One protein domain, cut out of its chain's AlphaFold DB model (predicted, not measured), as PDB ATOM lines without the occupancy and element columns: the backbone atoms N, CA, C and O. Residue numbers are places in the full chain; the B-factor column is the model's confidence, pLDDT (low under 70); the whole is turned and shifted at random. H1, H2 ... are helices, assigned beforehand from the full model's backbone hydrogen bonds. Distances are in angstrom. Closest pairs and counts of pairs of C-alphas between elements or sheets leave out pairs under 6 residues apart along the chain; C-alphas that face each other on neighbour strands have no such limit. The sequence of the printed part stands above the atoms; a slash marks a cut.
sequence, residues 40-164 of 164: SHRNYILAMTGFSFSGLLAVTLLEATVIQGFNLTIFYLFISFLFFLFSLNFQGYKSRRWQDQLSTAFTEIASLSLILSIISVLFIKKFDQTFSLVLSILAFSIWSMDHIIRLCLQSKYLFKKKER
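This is residues 40 to 164 of the 164 residues of an uncharacterized protein of Ignavibacteriae bacterium (UniProt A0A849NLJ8). Four long helices follow one another in a zigzag: H1, H2 and H3 make a small up-and-down bundle, and H4 runs back alongside H3 with H1 and H2 apart from it. The last residues of H4 and the tail, 155 to 164, stick out past the rest. The printed part has 125 residues, 111 of them in the named helices H1, H2, H3, H4; it is all helix, with no named strand. It is only just loose, close to compact, with a radius of gyration of the C-alphas of 17.0 A, and spans 60 by 32 by 20 A.

Find C-alpha 40 at (-157.030, 131.749, 177.142); from there H1, residues 40 to 65, runs 38.7 A. H2, residues 71 to 93, runs 33.2 A. H3 starts at C-alpha 97, at (-144.032, 136.572, 187.864), and runs 40.6 A to residue 124. H4, residues 129 to 162, runs 48.6 A to C-alpha 162 at (-143.063, 132.411, 201.059).

Look first at the hairpin of H1 and H2: they touch, closest at the C-alphas of Ser 52 and Phe 81, 5.2 A, at a shallow tilt of 24 degrees, opposite ways. H2 and H3, also a hairpin, touch at the C-alphas of Ser 80 and Ala 110, 3.9 A, their closest. H1 and H3 are close but not clearly touching, closest at the C-alphas of Ser 52 and Leu 114, 7.2 A. In the hairpin of H3 and H4 the closest C-alphas, Leu 122 and Ser 132, are 5.7 A apart; the helices touch at a shallow tilt of 7 degrees. Every O i to N i+4 pair is within hydrogen-bond range in H2, H3 and H4, and 21 of 22 in H1.

The farthest C-alphas, Val 66 and Arg 164, are 61.0 A apart. The printed part has no cut, its three links are tight, and no printed residue is under 70 in pLDDT.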
ATOM      1  N   SER A  40    -155.734 131.481 176.503       75.56
ATOM      2  CA  SER A  40    -157.030 131.749 177.142       75.56
ATOM      3  C   SER A  40    -157.188 133.232 177.503       75.56
ATOM      4  O   SER A  40    -158.191 133.871 177.176       75.56
ATOM      5  N   HIS A  41    -156.154 133.817 178.114       77.75
ATOM      6  CA  HIS A  41    -156.149 135.228 178.499       77.75
ATOM      7  C   HIS A  41    -156.050 136.166 177.290       77.75
ATOM      8  O   HIS A  41    -156.687 137.223 177.267       77.75
ATOM      9  N   ARG A  42    -155.290 135.785 176.257       84.25
ATOM     10  CA  ARG A  42    -155.102 136.608 175.054       84.25
ATOM     11  C   ARG A  42    -156.384 136.784 174.254       84.25
ATOM     12  O   ARG A  42    -156.629 137.896 173.795       84.25
ATOM     13  N   ASN A  43    -157.216 135.750 174.128       88.38
ATOM     14  CA  ASN A  43    -158.476 135.846 173.382       88.38
ATOM     15  C   ASN A  43    -159.434 136.873 173.997       88.38
ATOM     16  O   ASN A  43    -159.989 137.712 173.286       88.38
ATOM     17  N   TYR A  44    -159.569 136.861 175.326       88.00
ATOM     18  CA  TYR A  44    -160.356 137.863 176.044       88.00
ATOM     19  C   TYR A  44    -159.794 139.277 175.838       88.00
ATOM     20  O   TYR A  44    -160.531 140.186 175.454       88.00
ATOM     21  N   ILE A  45    -158.483 139.466 176.032       91.31
ATOM     22  CA  ILE A  45    -157.838 140.779 175.870       91.31
ATOM     23  C   ILE A  45    -157.999 141.293 174.433       91.31
ATOM     24  O   ILE A  45    -158.290 142.472 174.237       91.31
ATOM     25  N   LEU A  46    -157.859 140.427 173.427       92.94
ATOM     26  CA  LEU A  46    -158.022 140.786 172.019       92.94
ATOM     27  C   LEU A  46    -159.449 141.268 171.725       92.94
ATOM     28  O   LEU A  46    -159.624 142.327 171.121       92.94
ATOM     29  N   ALA A  47    -160.462 140.541 172.207       93.88
ATOM     30  CA  ALA A  47    -161.862 140.933 172.054       93.88
ATOM     31  C   ALA A  47    -162.140 142.298 172.705       93.88
ATOM     32  O   ALA A  47    -162.728 143.183 172.080       93.88
ATOM     33  N   MET A  48    -161.647 142.511 173.928       94.75
ATOM     34  CA  MET A  48    -161.823 143.778 174.644       94.75
ATOM     35  C   MET A  48    -161.038 144.939 174.013       94.75
ATOM     36  O   MET A  48    -161.506 146.080 174.009       94.75
ATOM     37  N   THR A  49    -159.877 144.660 173.414       94.75
ATOM     38  CA  THR A  49    -159.112 145.635 172.618       94.75
ATOM     39  C   THR A  49    -159.926 146.083 171.403       94.75
ATOM     40  O   THR A  49    -160.084 147.279 171.169       94.75
ATOM     41  N   GLY A  50    -160.507 145.137 170.656       94.19
ATOM     42  CA  GLY A  50    -161.370 145.449 169.514       94.19
ATOM     43  C   GLY A  50    -162.622 146.233 169.917       94.19
ATOM     44  O   GLY A  50    -162.995 147.198 169.246       94.19
ATOM     45  N   PHE A  51    -163.236 145.870 171.048       94.94
ATOM     46  CA  PHE A  51    -164.401 146.567 171.596       94.94
ATOM     47  C   PHE A  51    -164.080 148.017 171.982       94.94
ATOM     48  O   PHE A  51    -164.773 148.937 171.550       94.94
ATOM     49  N   SER A  52    -163.011 148.234 172.751       94.62
ATOM     50  CA  SER A  52    -162.588 149.576 173.181       94.62
ATOM     51  C   SER A  52    -162.200 150.465 171.997       94.62
ATOM     52  O   SER A  52    -162.620 151.620 171.947       94.62
ATOM     53  N   PHE A  53    -161.490 149.922 171.002       96.38
ATOM     54  CA  PHE A  53    -161.165 150.638 169.767       96.38
ATOM     55  C   PHE A  53    -162.414 151.028 168.963       96.38
ATOM     56  O   PHE A  53    -162.556 152.177 168.546       96.38
ATOM     57  N   SER A  54    -163.354 150.096 168.790       97.06
ATOM     58  CA  SER A  54    -164.606 150.365 168.070       97.06
ATOM     59  C   SER A  54    -165.444 151.425 168.789       97.06
ATOM     60  O   SER A  54    -165.953 152.349 168.154       97.06
ATOM     61  N   GLY A  55    -165.536 151.340 170.120       95.38
ATOM     62  CA  GLY A  55    -166.199 152.346 170.946       95.38
ATOM     63  C   GLY A  55    -165.536 153.719 170.834       95.38
ATOM     64  O   GLY A  55    -166.234 154.722 170.684       95.38
ATOM     65  N   LEU A  56    -164.200 153.772 170.844       96.00
ATOM     66  CA  LEU A  56    -163.435 155.007 170.666       96.00
ATOM     67  C   LEU A  56    -163.769 155.682 169.331       96.00
ATOM     68  O   LEU A  56    -164.092 156.870 169.319       96.00
ATOM     69  N   LEU A  57    -163.740 154.934 168.223       96.44
ATOM     70  CA  LEU A  57    -164.090 155.461 166.902       96.44
ATOM     71  C   LEU A  57    -165.539 155.954 166.859       96.44
ATOM     72  O   LEU A  57    -165.789 157.071 166.410       96.44
ATOM     73  N   ALA A  58    -166.482 155.162 167.371       94.69
ATOM     74  CA  ALA A  58    -167.898 155.520 167.377       94.69
ATOM     75  C   ALA A  58    -168.164 156.821 168.152       94.69
ATOM     76  O   ALA A  58    -168.832 157.720 167.641       94.69
ATOM     77  N   VAL A  59    -167.610 156.956 169.361       92.75
ATOM     78  CA  VAL A  59    -167.793 158.159 170.187       92.75
ATOM     79  C   VAL A  59    -167.092 159.369 169.570       92.75
ATOM     80  O   VAL A  59    -167.670 160.453 169.558       92.75
ATOM     81  N   THR A  60    -165.899 159.191 169.000       93.56
ATOM     82  CA  THR A  60    -165.165 160.282 168.332       93.56
ATOM     83  C   THR A  60    -165.933 160.812 167.119       93.56
ATOM     84  O   THR A  60    -166.062 162.023 166.946       93.56
ATOM     85  N   LEU A  61    -166.504 159.919 166.303       93.38
ATOM     86  CA  LEU A  61    -167.339 160.306 165.163       93.38
ATOM     87  C   LEU A  61    -168.626 161.016 165.608       93.38
ATOM     88  O   LEU A  61    -169.027 162.000 164.988       93.38
ATOM     89  N   LEU A  62    -169.256 160.559 166.696       89.88
ATOM     90  CA  LEU A  62    -170.429 161.222 167.277       89.88
ATOM     91  C   LEU A  62    -170.105 162.619 167.826       89.88
ATOM     92  O   LEU A  62    -170.911 163.537 167.659       89.88
ATOM     93  N   GLU A  63    -168.942 162.800 168.456       88.31
ATOM     94  CA  GLU A  63    -168.513 164.109 168.962       88.31
ATOM     95  C   GLU A  63    -168.238 165.098 167.827       88.31
ATOM     96  O   GLU A  63    -168.633 166.260 167.911       88.31
ATOM     97  N   ALA A  64    -167.654 164.627 166.722       88.19
ATOM     98  CA  ALA A  64    -167.412 165.451 165.542       88.19
ATOM     99  C   ALA A  64    -168.700 165.917 164.836       88.19
ATOM    100  O   ALA A  64    -168.667 166.900 164.098       88.19
ATOM    101  N   THR A  65    -169.823 165.214 165.027       86.81
ATOM    102  CA  THR A  65    -171.033 165.399 164.208       86.81
ATOM    103  C   THR A  65    -172.246 165.944 164.958       86.81
ATOM    104  O   THR A  65    -173.042 166.649 164.342       86.81
ATOM    105  N   VAL A  66    -172.430 165.640 166.252       77.88
ATOM    106  CA  VAL A  66    -173.719 165.901 166.930       77.88
ATOM    107  C   VAL A  66    -173.588 166.557 168.307       77.88
ATOM    108  O   VAL A  66    -174.397 167.420 168.644       77.88
ATOM    109  N   ILE A  67    -172.642 166.134 169.152       72.19
ATOM    110  CA  ILE A  67    -172.674 166.450 170.593       72.19
ATOM    111  C   ILE A  67    -171.272 166.766 171.110       72.19
ATOM    112  O   ILE A  67    -170.376 165.940 171.004       72.19
ATOM    113  N   GLN A  68    -171.115 167.907 171.777       80.69
ATOM    114  CA  GLN A  68    -169.884 168.249 172.490       80.69
ATOM    115  C   GLN A  68    -169.877 167.670 173.911       80.69
ATOM    116  O   GLN A  68    -170.922 167.598 174.563       80.69
ATOM    117  N   GLY A  69    -168.692 167.323 174.419       85.56
ATOM    118  CA  GLY A  69    -168.492 166.963 175.828       85.56
ATOM    119  C   GLY A  69    -168.091 165.510 176.067       85.56
ATOM    120  O   GLY A  69    -168.042 165.087 177.221       85.56
ATOM    121  N   PHE A  70    -167.756 164.757 175.016       90.69
ATOM    122  CA  PHE A  70    -167.296 163.372 175.125       90.69
ATOM    123  C   PHE A  70    -165.798 163.237 175.397       90.69
ATOM    124  O   PHE A  70    -165.344 162.122 175.641       90.69
ATOM    125  N   ASN A  71    -165.052 164.341 175.483       92.25
ATOM    126  CA  ASN A  71    -163.624 164.366 175.829       92.25
ATOM    127  C   ASN A  71    -163.211 163.367 176.928       92.25
ATOM    128  O   ASN A  71    -162.216 162.658 176.780       92.25
ATOM    129  N   LEU A  72    -163.965 163.287 178.032       93.00
ATOM    130  CA  LEU A  72    -163.638 162.378 179.136       93.00
ATOM    131  C   LEU A  72    -163.926 160.907 178.789       93.00
ATOM    132  O   LEU A  72    -163.136 160.025 179.120       93.00
ATOM    133  N   THR A  73    -165.018 160.642 178.072       95.12
ATOM    134  CA  THR A  73    -165.345 159.311 177.545       95.12
ATOM    135  C   THR A  73    -164.282 158.838 176.554       95.12
ATOM    136  O   THR A  73    -163.799 157.715 176.682       95.12
ATOM    137  N   ILE A  74    -163.887 159.692 175.605       95.75
ATOM    138  CA  ILE A  74    -162.833 159.415 174.621       95.75
ATOM    139  C   ILE A  74    -161.515 159.127 175.332       95.75
ATOM    140  O   ILE A  74    -160.875 158.122 175.033       95.75
ATOM    141  N   PHE A  75    -161.140 159.955 176.311       95.88
ATOM    142  CA  PHE A  75    -159.945 159.732 177.122       95.88
ATOM    143  C   PHE A  75    -159.952 158.337 177.758       95.88
ATOM    144  O   PHE A  75    -159.003 157.577 177.582       95.88
ATOM    145  N   TYR A  76    -161.032 157.955 178.441       97.50
ATOM    146  CA  TYR A  76    -161.111 156.645 179.083       97.50
ATOM    147  C   TYR A  76    -161.137 155.475 178.092       97.50
ATOM    148  O   TYR A  76    -160.491 154.460 178.346       97.50
ATOM    149  N   LEU A  77    -161.827 155.602 176.956       97.81
ATOM    150  CA  LEU A  77    -161.803 154.580 175.903       97.81
ATOM    151  C   LEU A  77    -160.399 154.413 175.318       97.81
ATOM    152  O   LEU A  77    -159.953 153.289 175.106       97.81
ATOM    153  N   PHE A  78    -159.681 155.518 175.119       97.62
ATOM    154  CA  PHE A  78    -158.310 155.502 174.628       97.62
ATOM    155  C   PHE A  78    -157.348 154.850 175.627       97.62
ATOM    156  O   PHE A  78    -156.574 153.973 175.248       97.62
ATOM    157  N   ILE A  79    -157.437 155.210 176.913       97.94
ATOM    158  CA  ILE A  79    -156.667 154.552 177.979       97.94
ATOM    159  C   ILE A  79    -157.011 153.057 178.031       97.94
ATOM    160  O   ILE A  79    -156.103 152.229 178.056       97.94
ATOM    161  N   SER A  80    -158.295 152.695 177.969       98.06
ATOM    162  CA  SER A  80    -158.734 151.295 177.938       98.06
ATOM    163  C   SER A  80    -158.084 150.517 176.793       98.06
ATOM    164  O   SER A  80    -157.447 149.488 177.023       98.06
ATOM    165  N   PHE A  81    -158.161 151.054 175.576       97.94
ATOM    166  CA  PHE A  81    -157.558 150.464 174.386       97.94
ATOM    167  C   PHE A  81    -156.042 150.276 174.531       97.94
ATOM    168  O   PHE A  81    -155.537 149.169 174.334       97.94
ATOM    169  N   LEU A  82    -155.316 151.329 174.922       97.94
ATOM    170  CA  LEU A  82    -153.862 151.263 175.075       97.94
ATOM    171  C   LEU A  82    -153.442 150.226 176.117       97.94
ATOM    172  O   LEU A  82    -152.508 149.464 175.880       97.94
ATOM    173  N   PHE A  83    -154.123 150.168 177.262       98.12
ATOM    174  CA  PHE A  83    -153.760 149.237 178.326       98.12
ATOM    175  C   PHE A  83    -154.140 147.788 178.016       98.12
ATOM    176  O   PHE A  83    -153.378 146.888 178.375       98.12
ATOM    177  N   PHE A  84    -155.228 147.532 177.283       97.44
ATOM    178  CA  PHE A  84    -155.461 146.190 176.747       97.44
ATOM    179  C   PHE A  84    -154.375 145.792 175.741       97.44
ATOM    180  O   PHE A  84    -153.862 144.676 175.819       97.44
ATOM    181  N   LEU A  85    -153.937 146.707 174.869       95.75
ATOM    182  CA  LEU A  85    -152.855 146.452 173.916       95.75
ATOM    183  C   LEU A  85    -151.520 146.186 174.634       95.75
ATOM    184  O   LEU A  85    -150.817 145.229 174.297       95.75
ATOM    185  N   PHE A  86    -151.178 146.964 175.663       95.44
ATOM    186  CA  PHE A  86    -150.010 146.689 176.503       95.44
ATOM    187  C   PHE A  86    -150.124 145.339 177.207       95.44
ATOM    188  O   PHE A  86    -149.168 144.565 177.182       95.44
ATOM    189  N   SER A  87    -151.285 145.022 177.782       95.44
ATOM    190  CA  SER A  87    -151.512 143.732 178.435       95.44
ATOM    191  C   SER A  87    -151.338 142.562 177.464       95.44
ATOM    192  O   SER A  87    -150.645 141.601 177.793       95.44
ATOM    193  N   LEU A  88    -151.865 142.674 176.239       93.69
ATOM    194  CA  LEU A  88    -151.729 141.661 175.191       93.69
ATOM    195  C   LEU A  88    -150.260 141.380 174.861       93.69
ATOM    196  O   LEU A  88    -149.846 140.223 174.774       93.69
ATOM    197  N   ASN A  89    -149.466 142.442 174.711       92.44
ATOM    198  CA  ASN A  89    -148.036 142.319 174.454       92.44
ATOM    199  C   ASN A  89    -147.308 141.702 175.653       92.44
ATOM    200  O   ASN A  89    -146.527 140.771 175.482       92.44
ATOM    201  N   PHE A  90    -147.601 142.151 176.876       91.31
ATOM    202  CA  PHE A  90    -146.985 141.587 178.077       91.31
ATOM    203  C   PHE A  90    -147.314 140.099 178.263       91.31
ATOM    204  O   PHE A  90    -146.412 139.333 178.590       91.31
ATOM    205  N   GLN A  91    -148.551 139.663 177.993       89.75
ATOM    206  CA  GLN A  91    -148.916 138.239 178.007       89.75
ATOM    207  C   GLN A  91    -148.133 137.426 176.968       89.75
ATOM    208  O   GLN A  91    -147.764 136.283 177.235       89.75
ATOM    209  N   GLY A  92    -147.843 138.003 175.797       88.00
ATOM    210  CA  GLY A  92    -147.066 137.337 174.749       88.00
ATOM    211  C   GLY A  92    -145.614 137.052 175.142       88.00
ATOM    212  O   GLY A  92    -145.069 136.017 174.763       88.00
ATOM    213  N   TYR A  93    -145.008 137.934 175.943       88.25
ATOM    214  CA  TYR A  93    -143.587 137.866 176.309       88.25
ATOM    215  C   TYR A  93    -143.334 137.549 177.791       88.25
ATOM    216  O   TYR A  93    -142.195 137.656 178.257       88.25
ATOM    217  N   LYS A  94    -144.366 137.165 178.559       91.06
ATOM    218  CA  LYS A  94    -144.189 136.862 179.984       91.06
ATOM    219  C   LYS A  94    -143.332 135.609 180.186       91.06
ATOM    220  O   LYS A  94    -143.516 134.569 179.551       91.06
ATOM    221  N   SER A  95    -142.395 135.745 181.111       92.69
ATOM    222  CA  SER A  95    -141.436 134.737 181.567       92.69
ATOM    223  C   SER A  95    -141.297 134.741 183.088       92.69
ATOM    224  O   SER A  95    -141.003 133.711 183.682       92.69
ATOM    225  N   ARG A  96    -141.513 135.896 183.730       93.38
ATOM    226  CA  ARG A  96    -141.371 136.078 185.176       93.38
ATOM    227  C   ARG A  96    -142.663 136.561 185.809       93.38
ATOM    228  O   ARG A  96    -143.447 137.279 185.190       93.38
ATOM    229  N   ARG A  97    -142.823 136.256 187.093       92.94
ATOM    230  CA  ARG A  97    -144.032 136.572 187.864       92.94
ATOM    231  C   ARG A  97    -144.355 138.066 187.951       92.94
ATOM    232  O   ARG A  97    -145.523 138.439 187.893       92.94
ATOM    233  N   TRP A  98    -143.349 138.942 188.007       93.50
ATOM    234  CA  TRP A  98    -143.596 140.391 187.953       93.50
ATOM    235  C   TRP A  98    -144.248 140.839 186.636       93.50
ATOM    236  O   TRP A  98    -145.045 141.772 186.645       93.50
ATOM    237  N   GLN A  99    -143.941 140.180 185.512       94.25
ATOM    238  CA  GLN A  99    -144.522 140.513 184.204       94.25
ATOM    239  C   GLN A  99    -145.992 140.113 184.151       94.25
ATOM    240  O   GLN A  99    -146.810 140.862 183.626       94.25
ATOM    241  N   ASP A 100    -146.329 138.971 184.751       92.56
ATOM    242  CA  ASP A 100    -147.712 138.529 184.913       92.56
ATOM    243  C   ASP A 100    -148.522 139.502 185.790       92.56
ATOM    244  O   ASP A 100    -149.629 139.906 185.426       92.56
ATOM    245  N   GLN A 101    -147.930 139.995 186.885       94.25
ATOM    246  CA  GLN A 101    -148.558 141.026 187.717       94.25
ATOM    247  C   GLN A 101    -148.750 142.357 186.995       94.25
ATOM    248  O   GLN A 101    -149.802 142.975 187.145       94.25
ATOM    249  N   LEU A 102    -147.776 142.792 186.192       94.81
ATOM    250  CA  LEU A 102    -147.928 144.001 185.382       94.81
ATOM    251  C   LEU A 102    -148.975 143.833 184.286       94.81
ATOM    252  O   LEU A 102    -149.792 144.730 184.096       94.81
ATOM    253  N   SER A 103    -149.002 142.689 183.601       94.44
ATOM    254  CA  SER A 103    -150.054 142.401 182.625       94.44
ATOM    255  C   SER A 103    -151.434 142.439 183.277       94.44
ATOM    256  O   SER A 103    -152.340 143.085 182.758       94.44
ATOM    257  N   THR A 104    -151.579 141.813 184.447       94.12
ATOM    258  CA  THR A 104    -152.831 141.847 185.210       94.12
ATOM    259  C   THR A 104    -153.210 143.280 185.581       94.12
ATOM    260  O   THR A 104    -154.350 143.680 185.360       94.12
ATOM    261  N   ALA A 105    -152.251 144.083 186.054       95.94
ATOM    262  CA  ALA A 105    -152.472 145.493 186.359       95.94
ATOM    263  C   ALA A 105    -152.966 146.275 185.133       95.94
ATOM    264  O   ALA A 105    -153.917 147.043 185.235       95.94
ATOM    265  N   PHE A 106    -152.364 146.057 183.960       97.00
ATOM    266  CA  PHE A 106    -152.796 146.694 182.717       97.00
ATOM    267  C   PHE A 106    -154.216 146.289 182.323       97.00
ATOM    268  O   PHE A 106    -155.017 147.154 181.980       97.00
ATOM    269  N   THR A 107    -154.570 145.011 182.446       96.62
ATOM    270  CA  THR A 107    -155.946 144.548 182.210       96.62
ATOM    271  C   THR A 107    -156.943 145.211 183.169       96.62
ATOM    272  O   THR A 107    -158.026 145.610 182.744       96.62
ATOM    273  N   GLU A 108    -156.588 145.373 184.447       96.62
ATOM    274  CA  GLU A 108    -157.443 146.019 185.453       96.62
ATOM    275  C   GLU A 108    -157.600 147.532 185.212       96.62
ATOM    276  O   GLU A 108    -158.705 148.059 185.341       96.62
ATOM    277  N   ILE A 109    -156.531 148.233 184.809       97.94
ATOM    278  CA  ILE A 109    -156.598 149.643 184.374       97.94
ATOM    279  C   ILE A 109    -157.516 149.766 183.160       97.94
ATOM    280  O   ILE A 109    -158.358 150.666 183.093       97.94
ATOM    281  N   ALA A 110    -157.364 148.858 182.196       97.69
ATOM    282  CA  ALA A 110    -158.130 148.888 180.964       97.69
ATOM    283  C   ALA A 110    -159.626 148.665 181.212       97.69
ATOM    284  O   ALA A 110    -160.457 149.402 180.671       97.69
ATOM    285  N   SER A 111    -159.975 147.697 182.066       97.12
ATOM    286  CA  SER A 111    -161.362 147.406 182.433       97.12
ATOM    287  C   SER A 111    -161.988 148.525 183.268       97.12
ATOM    288  O   SER A 111    -163.113 148.934 182.977       97.12
ATOM    289  N   LEU A 112    -161.253 149.098 184.229       97.69
ATOM    290  CA  LEU A 112    -161.724 150.251 185.003       97.69
ATOM    291  C   LEU A 112    -161.975 151.460 184.099       97.69
ATOM    292  O   LEU A 112    -163.012 152.110 184.206       97.69
ATOM    293  N   SER A 113    -161.052 151.738 183.176       98.12
ATOM    294  CA  SER A 113    -161.204 152.823 182.202       98.12
ATOM    295  C   SER A 113    -162.447 152.616 181.342       98.12
ATOM    296  O   SER A 113    -163.223 153.545 181.140       98.12
ATOM    297  N   LEU A 114    -162.707 151.386 180.896       97.31
ATOM    298  CA  LEU A 114    -163.907 151.081 180.125       97.31
ATOM    299  C   LEU A 114    -165.185 151.370 180.928       97.31
ATOM    300  O   LEU A 114    -166.094 152.022 180.415       97.31
ATOM    301  N   ILE A 115    -165.232 150.977 182.201       97.00
ATOM    302  CA  ILE A 115    -166.364 151.268 183.094       97.00
ATOM    303  C   ILE A 115    -166.536 152.776 183.285       97.00
ATOM    304  O   ILE A 115    -167.645 153.294 183.153       97.00
ATOM    305  N   LEU A 116    -165.445 153.503 183.524       96.81
ATOM    306  CA  LEU A 116    -165.476 154.959 183.659       96.81
ATOM    307  C   LEU A 116    -165.922 155.659 182.369       96.81
ATOM    308  O   LEU A 116    -166.602 156.681 182.447       96.81
ATOM    309  N   SER A 117    -165.614 155.108 181.191       96.38
ATOM    310  CA  SER A 117    -166.136 155.639 179.927       96.38
ATOM    311  C   SER A 117    -167.656 155.504 179.833       96.38
ATOM    312  O   SER A 117    -168.322 156.461 179.436       96.38
ATOM    313  N   ILE A 118    -168.212 154.367 180.268       94.50
ATOM    314  CA  ILE A 118    -169.658 154.122 180.274       94.50
ATOM    315  C   ILE A 118    -170.326 155.087 181.253       94.50
ATOM    316  O   ILE A 118    -171.276 155.775 180.888       94.50
ATOM    317  N   ILE A 119    -169.778 155.203 182.466       94.75
ATOM    318  CA  ILE A 119    -170.244 156.151 183.483       94.75
ATOM    319  C   ILE A 119    -170.218 157.583 182.932       94.75
ATOM    320  O   ILE A 119    -171.211 158.299 183.025       94.75
ATOM    321  N   SER A 120    -169.124 157.989 182.288       93.44
ATOM    322  CA  SER A 120    -169.003 159.310 181.663       93.44
ATOM    323  C   SER A 120    -170.107 159.551 180.625       93.44
ATOM    324  O   SER A 120    -170.740 160.604 180.643       93.44
ATOM    325  N   VAL A 121    -170.426 158.566 179.773       92.62
ATOM    326  CA  VAL A 121    -171.538 158.681 178.808       92.62
ATOM    327  C   VAL A 121    -172.890 158.849 179.505       92.62
ATOM    328  O   VAL A 121    -173.692 159.671 179.054       92.62
ATOM    329  N   LEU A 122    -173.142 158.110 180.593       92.56
ATOM    330  CA  LEU A 122    -174.396 158.200 181.349       92.56
ATOM    331  C   LEU A 122    -174.635 159.607 181.901       92.56
ATOM    332  O   LEU A 122    -175.766 160.072 181.870       92.56
ATOM    333  N   PHE A 123    -173.583 160.295 182.346       90.19
ATOM    334  CA  PHE A 123    -173.689 161.663 182.862       90.19
ATOM    335  C   PHE A 123    -173.686 162.747 181.771       90.19
ATOM    336  O   PHE A 123    -174.113 163.871 182.033       90.19
ATOM    337  N   ILE A 124    -173.220 162.442 180.553       87.75
ATOM    338  CA  ILE A 124    -173.290 163.364 179.403       87.75
ATOM    339  C   ILE A 124    -174.698 163.380 178.809       87.75
ATOM    340  O   ILE A 124    -175.247 164.434 178.477       87.75
ATOM    341  N   LYS A 125    -175.293 162.200 178.639       74.50
ATOM    342  CA  LYS A 125    -176.687 162.090 178.221       74.50
ATOM    343  C   LYS A 125    -177.545 162.545 179.398       74.50
ATOM    344  O   LYS A 125    -177.303 162.141 180.523       74.50
ATOM    345  N   LYS A 126    -178.554 163.385 179.156       75.44
ATOM    346  CA  LYS A 126    -179.508 163.850 180.182       75.44
ATOM    347  C   LYS A 126    -180.444 162.718 180.650       75.44
ATOM    348  O   LYS A 126    -181.661 162.878 180.632       75.44
ATOM    349  N   PHE A 127    -179.896 161.551 180.974       83.06
ATOM    350  CA  PHE A 127    -180.620 160.499 181.662       83.06
ATOM    351  C   PHE A 127    -181.018 160.989 183.049       83.06
ATOM    352  O   PHE A 127    -180.438 161.935 183.587       83.06
ATOM    353  N   ASP A 128    -182.013 160.324 183.629       92.88
ATOM    354  CA  ASP A 128    -182.358 160.555 185.021       92.88
ATOM    355  C   ASP A 128    -181.109 160.397 185.912       92.88
ATOM    356  O   ASP A 128    -180.309 159.463 185.762       92.88
ATOM    357  N   GLN A 129    -180.915 161.357 186.816       92.75
ATOM    358  CA  GLN A 129    -179.722 161.420 187.657       92.75
ATOM    359  C   GLN A 129    -179.687 160.242 188.635       92.75
ATOM    360  O   GLN A 129    -178.613 159.694 188.889       92.75
ATOM    361  N   THR A 130    -180.853 159.815 189.132       95.06
ATOM    362  CA  THR A 130    -180.971 158.655 190.026       95.06
ATOM    363  C   THR A 130    -180.565 157.386 189.291       95.06
ATOM    364  O   THR A 130    -179.716 156.639 189.776       95.06
ATOM    365  N   PHE A 131    -181.091 157.180 188.083       93.81
ATOM    366  CA  PHE A 131    -180.714 156.059 187.224       93.81
ATOM    367  C   PHE A 131    -179.205 156.011 186.940       93.81
ATOM    368  O   PHE A 131    -178.563 154.976 187.137       93.81
ATOM    369  N   SER A 132    -178.619 157.142 186.538       95.12
ATOM    370  CA  SER A 132    -177.187 157.243 186.223       95.12
ATOM    371  C   SER A 132    -176.313 156.934 187.439       95.12
ATOM    372  O   SER A 132    -175.306 156.232 187.327       95.12
ATOM    373  N   LEU A 133    -176.718 157.412 188.618       95.69
ATOM    374  CA  LEU A 133    -176.018 157.177 189.875       95.69
ATOM    375  C   LEU A 133    -176.098 155.706 190.304       95.69
ATOM    376  O   LEU A 133    -175.066 155.121 190.631       95.69
ATOM    377  N   VAL A 134    -177.280 155.086 190.240       96.56
ATOM    378  CA  VAL A 134    -177.470 153.666 190.586       96.56
ATOM    379  C   VAL A 134    -176.626 152.765 189.685       96.56
ATOM    380  O   VAL A 134    -175.896 151.912 190.190       96.56
ATOM    381  N   LEU A 135    -176.660 152.981 188.366       95.88
ATOM    382  CA  LEU A 135    -175.841 152.206 187.431       95.88
ATOM    383  C   LEU A 135    -174.343 152.402 187.663       95.88
ATOM    384  O   LEU A 135    -173.583 151.436 187.600       95.88
ATOM    385  N   SER A 136    -173.916 153.629 187.965       96.38
ATOM    386  CA  SER A 136    -172.508 153.926 188.241       96.38
ATOM    387  C   SER A 136    -172.018 153.215 189.500       96.38
ATOM    388  O   SER A 136    -170.951 152.603 189.480       96.38
ATOM    389  N   ILE A 137    -172.812 153.243 190.578       97.12
ATOM    390  CA  ILE A 137    -172.501 152.527 191.821       97.12
ATOM    391  C   ILE A 137    -172.441 151.025 191.562       97.12
ATOM    392  O   ILE A 137    -171.491 150.376 191.999       97.12
ATOM    393  N   LEU A 138    -173.414 150.469 190.837       97.38
ATOM    394  CA  LEU A 138    -173.463 149.041 190.544       97.38
ATOM    395  C   LEU A 138    -172.236 148.589 189.739       97.38
ATOM    396  O   LEU A 138    -171.538 147.665 190.154       97.38
ATOM    397  N   ALA A 139    -171.932 149.271 188.632       95.56
ATOM    398  CA  ALA A 139    -170.797 148.940 187.775       95.56
ATOM    399  C   ALA A 139    -169.459 149.046 188.524       95.56
ATOM    400  O   ALA A 139    -168.628 148.140 188.452       95.56
ATOM    401  N   PHE A 140    -169.273 150.121 189.295       95.31
ATOM    402  CA  PHE A 140    -168.064 150.315 190.092       95.31
ATOM    403  C   PHE A 140    -167.934 149.283 191.221       95.31
ATOM    404  O   PHE A 140    -166.832 148.804 191.488       95.31
ATOM    405  N   SER A 141    -169.043 148.903 191.860       97.12
ATOM    406  CA  SER A 141    -169.049 147.907 192.941       97.12
ATOM    407  C   SER A 141    -168.682 146.517 192.431       97.12
ATOM    408  O   SER A 141    -167.858 145.846 193.047       97.12
ATOM    409  N   ILE A 142    -169.236 146.106 191.284       96.94
ATOM    410  CA  ILE A 142    -168.913 144.819 190.648       96.94
ATOM    411  C   ILE A 142    -167.417 144.750 190.331       96.94
ATOM    412  O   ILE A 142    -166.748 143.785 190.700       96.94
ATOM    413  N   TRP A 143    -166.880 145.797 189.702       97.00
ATOM    414  CA  TRP A 143    -165.458 145.861 189.376       97.00
ATOM    415  C   TRP A 143    -164.573 145.869 190.626       97.00
ATOM    416  O   TRP A 143    -163.592 145.131 190.694       97.00
ATOM    417  N   SER A 144    -164.944 146.651 191.642       97.00
ATOM    418  CA  SER A 144    -164.180 146.740 192.891       97.00
ATOM    419  C   SER A 144    -164.143 145.398 193.619       97.00
ATOM    420  O   SER A 144    -163.095 145.006 194.126       97.00
ATOM    421  N   MET A 145    -165.263 144.672 193.641       97.69
ATOM    422  CA  MET A 145    -165.338 143.344 194.242       97.69
ATOM    423  C   MET A 145    -164.420 142.349 193.519       97.69
ATOM    424  O   MET A 145    -163.642 141.666 194.185       97.69
ATOM    425  N   ASP A 146    -164.457 142.298 192.182       95.69
ATOM    426  CA  ASP A 146    -163.559 141.441 191.389       95.69
ATOM    427  C   ASP A 146    -162.082 141.792 191.641       95.69
ATOM    428  O   ASP A 146    -161.283 140.906 191.956       95.69
ATOM    429  N   HIS A 147    -161.729 143.081 191.621       96.06
ATOM    430  CA  HIS A 147    -160.364 143.541 191.883       96.06
ATOM    431  C   HIS A 147    -159.867 143.140 193.283       96.06
ATOM    432  O   HIS A 147    -158.772 142.587 193.426       96.06
ATOM    433  N   ILE A 148    -160.682 143.360 194.322       97.31
ATOM    434  CA  ILE A 148    -160.343 142.993 195.704       97.31
ATOM    435  C   ILE A 148    -160.165 141.479 195.830       97.31
ATOM    436  O   ILE A 148    -159.173 141.028 196.402       97.31
ATOM    437  N   ILE A 149    -161.083 140.682 195.271       97.12
ATOM    438  CA  ILE A 149    -160.994 139.216 195.314       97.12
ATOM    439  C   ILE A 149    -159.695 138.741 194.656       97.12
ATOM    440  O   ILE A 149    -158.972 137.941 195.256       97.12
ATOM    441  N   ARG A 150    -159.348 139.262 193.471       94.56
ATOM    442  CA  ARG A 150    -158.095 138.917 192.779       94.56
ATOM    443  C   ARG A 150    -156.870 139.271 193.614       94.56
ATOM    444  O   ARG A 150    -155.987 138.427 193.766       94.56
ATOM    445  N   LEU A 151    -156.817 140.471 194.195       95.12
ATOM    446  CA  LEU A 151    -155.715 140.881 195.073       95.12
ATOM    447  C   LEU A 151    -155.604 139.992 196.318       95.12
ATOM    448  O   LEU A 151    -154.498 139.595 196.696       95.12
ATOM    449  N   CYS A 152    -156.729 139.640 196.942       96.56
ATOM    450  CA  CYS A 152    -156.766 138.762 198.107       96.56
ATOM    451  C   CYS A 152    -156.269 137.351 197.778       96.56
ATOM    452  O   CYS A 152    -155.443 136.810 198.516       96.56
ATOM    453  N   LEU A 153    -156.741 136.754 196.681       94.62
ATOM    454  CA  LEU A 153    -156.307 135.425 196.240       94.62
ATOM    455  C   LEU A 153    -154.812 135.410 195.905       94.62
ATOM    456  O   LEU A 153    -154.084 134.538 196.382       94.62
ATOM    457  N   GLN A 154    -154.343 136.421 195.171       93.75
ATOM    458  CA  GLN A 154    -152.933 136.590 194.823       93.75
ATOM    459  C   GLN A 154    -152.053 136.708 196.071       93.75
ATOM    460  O   GLN A 154    -151.035 136.027 196.187       93.75
ATOM    461  N   SER A 155    -152.463 137.548 197.021       94.31
ATOM    462  CA  SER A 155    -151.730 137.761 198.267       94.31
ATOM    463  C   SER A 155    -151.660 136.471 199.080       94.31
ATOM    464  O   SER A 155    -150.571 136.071 199.484       94.31
ATOM    465  N   LYS A 156    -152.792 135.770 199.262       94.81
ATOM    466  CA  LYS A 156    -152.842 134.472 199.961       94.81
ATOM    467  C   LYS A 156    -151.894 133.450 199.335       94.81
ATOM    468  O   LYS A 156    -151.163 132.770 200.051       94.81
ATOM    469  N   TYR A 157    -151.884 133.358 198.008       92.56
ATOM    470  CA  TYR A 157    -151.000 132.451 197.283       92.56
ATOM    471  C   TYR A 157    -149.514 132.796 197.486       92.56
ATOM    472  O   TYR A 157    -148.710 131.908 197.770       92.56
ATOM    473  N   LEU A 158    -149.143 134.079 197.422       92.31
ATOM    474  CA  LEU A 158    -147.759 134.518 197.633       92.31
ATOM    475  C   LEU A 158    -147.284 134.331 199.078       92.31
ATOM    476  O   LEU A 158    -146.137 133.938 199.283       92.31
ATOM    477  N   PHE A 159    -148.153 134.548 200.069       93.56
ATOM    478  CA  PHE A 159    -147.843 134.234 201.467       93.56
ATOM    479  C   PHE A 159    -147.561 132.743 201.653       93.56
ATOM    480  O   PHE A 159    -146.506 132.390 202.172       93.56
ATOM    481  N   LYS A 160    -148.426 131.870 201.124       92.69
ATOM    482  CA  LYS A 160    -148.227 130.416 201.189       92.69
ATOM    483  C   LYS A 160    -146.931 129.964 200.504       92.69
ATOM    484  O   LYS A 160    -146.291 129.030 200.974       92.69
ATOM    485  N   LYS A 161    -146.540 130.601 199.392       88.56
ATOM    486  CA  LYS A 161    -145.278 130.287 198.697       88.56
ATOM    487  C   LYS A 161    -144.049 130.767 199.477       88.56
ATOM    488  O   LYS A 161    -143.020 130.120 199.402       88.56
ATOM    489  N   LYS A 162    -144.153 131.868 200.229       88.81
ATOM    490  CA  LYS A 162    -143.063 132.411 201.059       88.81
ATOM    491  C   LYS A 162    -142.726 131.531 202.272       88.81
ATOM    492  O   LYS A 162    -141.613 131.614 202.776       88.81
ATOM    493  N   GLU A 163    -143.694 130.759 202.762       88.06
ATOM    494  CA  GLU A 163    -143.540 129.854 203.914       88.06
ATOM    495  C   GLU A 163    -142.906 128.500 203.557       88.06
ATOM    496  O   GLU A 163    -142.544 127.749 204.460       88.06
ATOM    497  N   ARG A 164    -142.800 128.179 202.262       78.50
ATOM    498  CA  ARG A 164    -142.146 126.969 201.748       78.50
ATOM    499  C   ARG A 164    -140.694 127.256 201.399       78.50
ATOM    500  O   ARG A 164    -139.874 126.348 201.640       78.50
TER     501      ARG A 164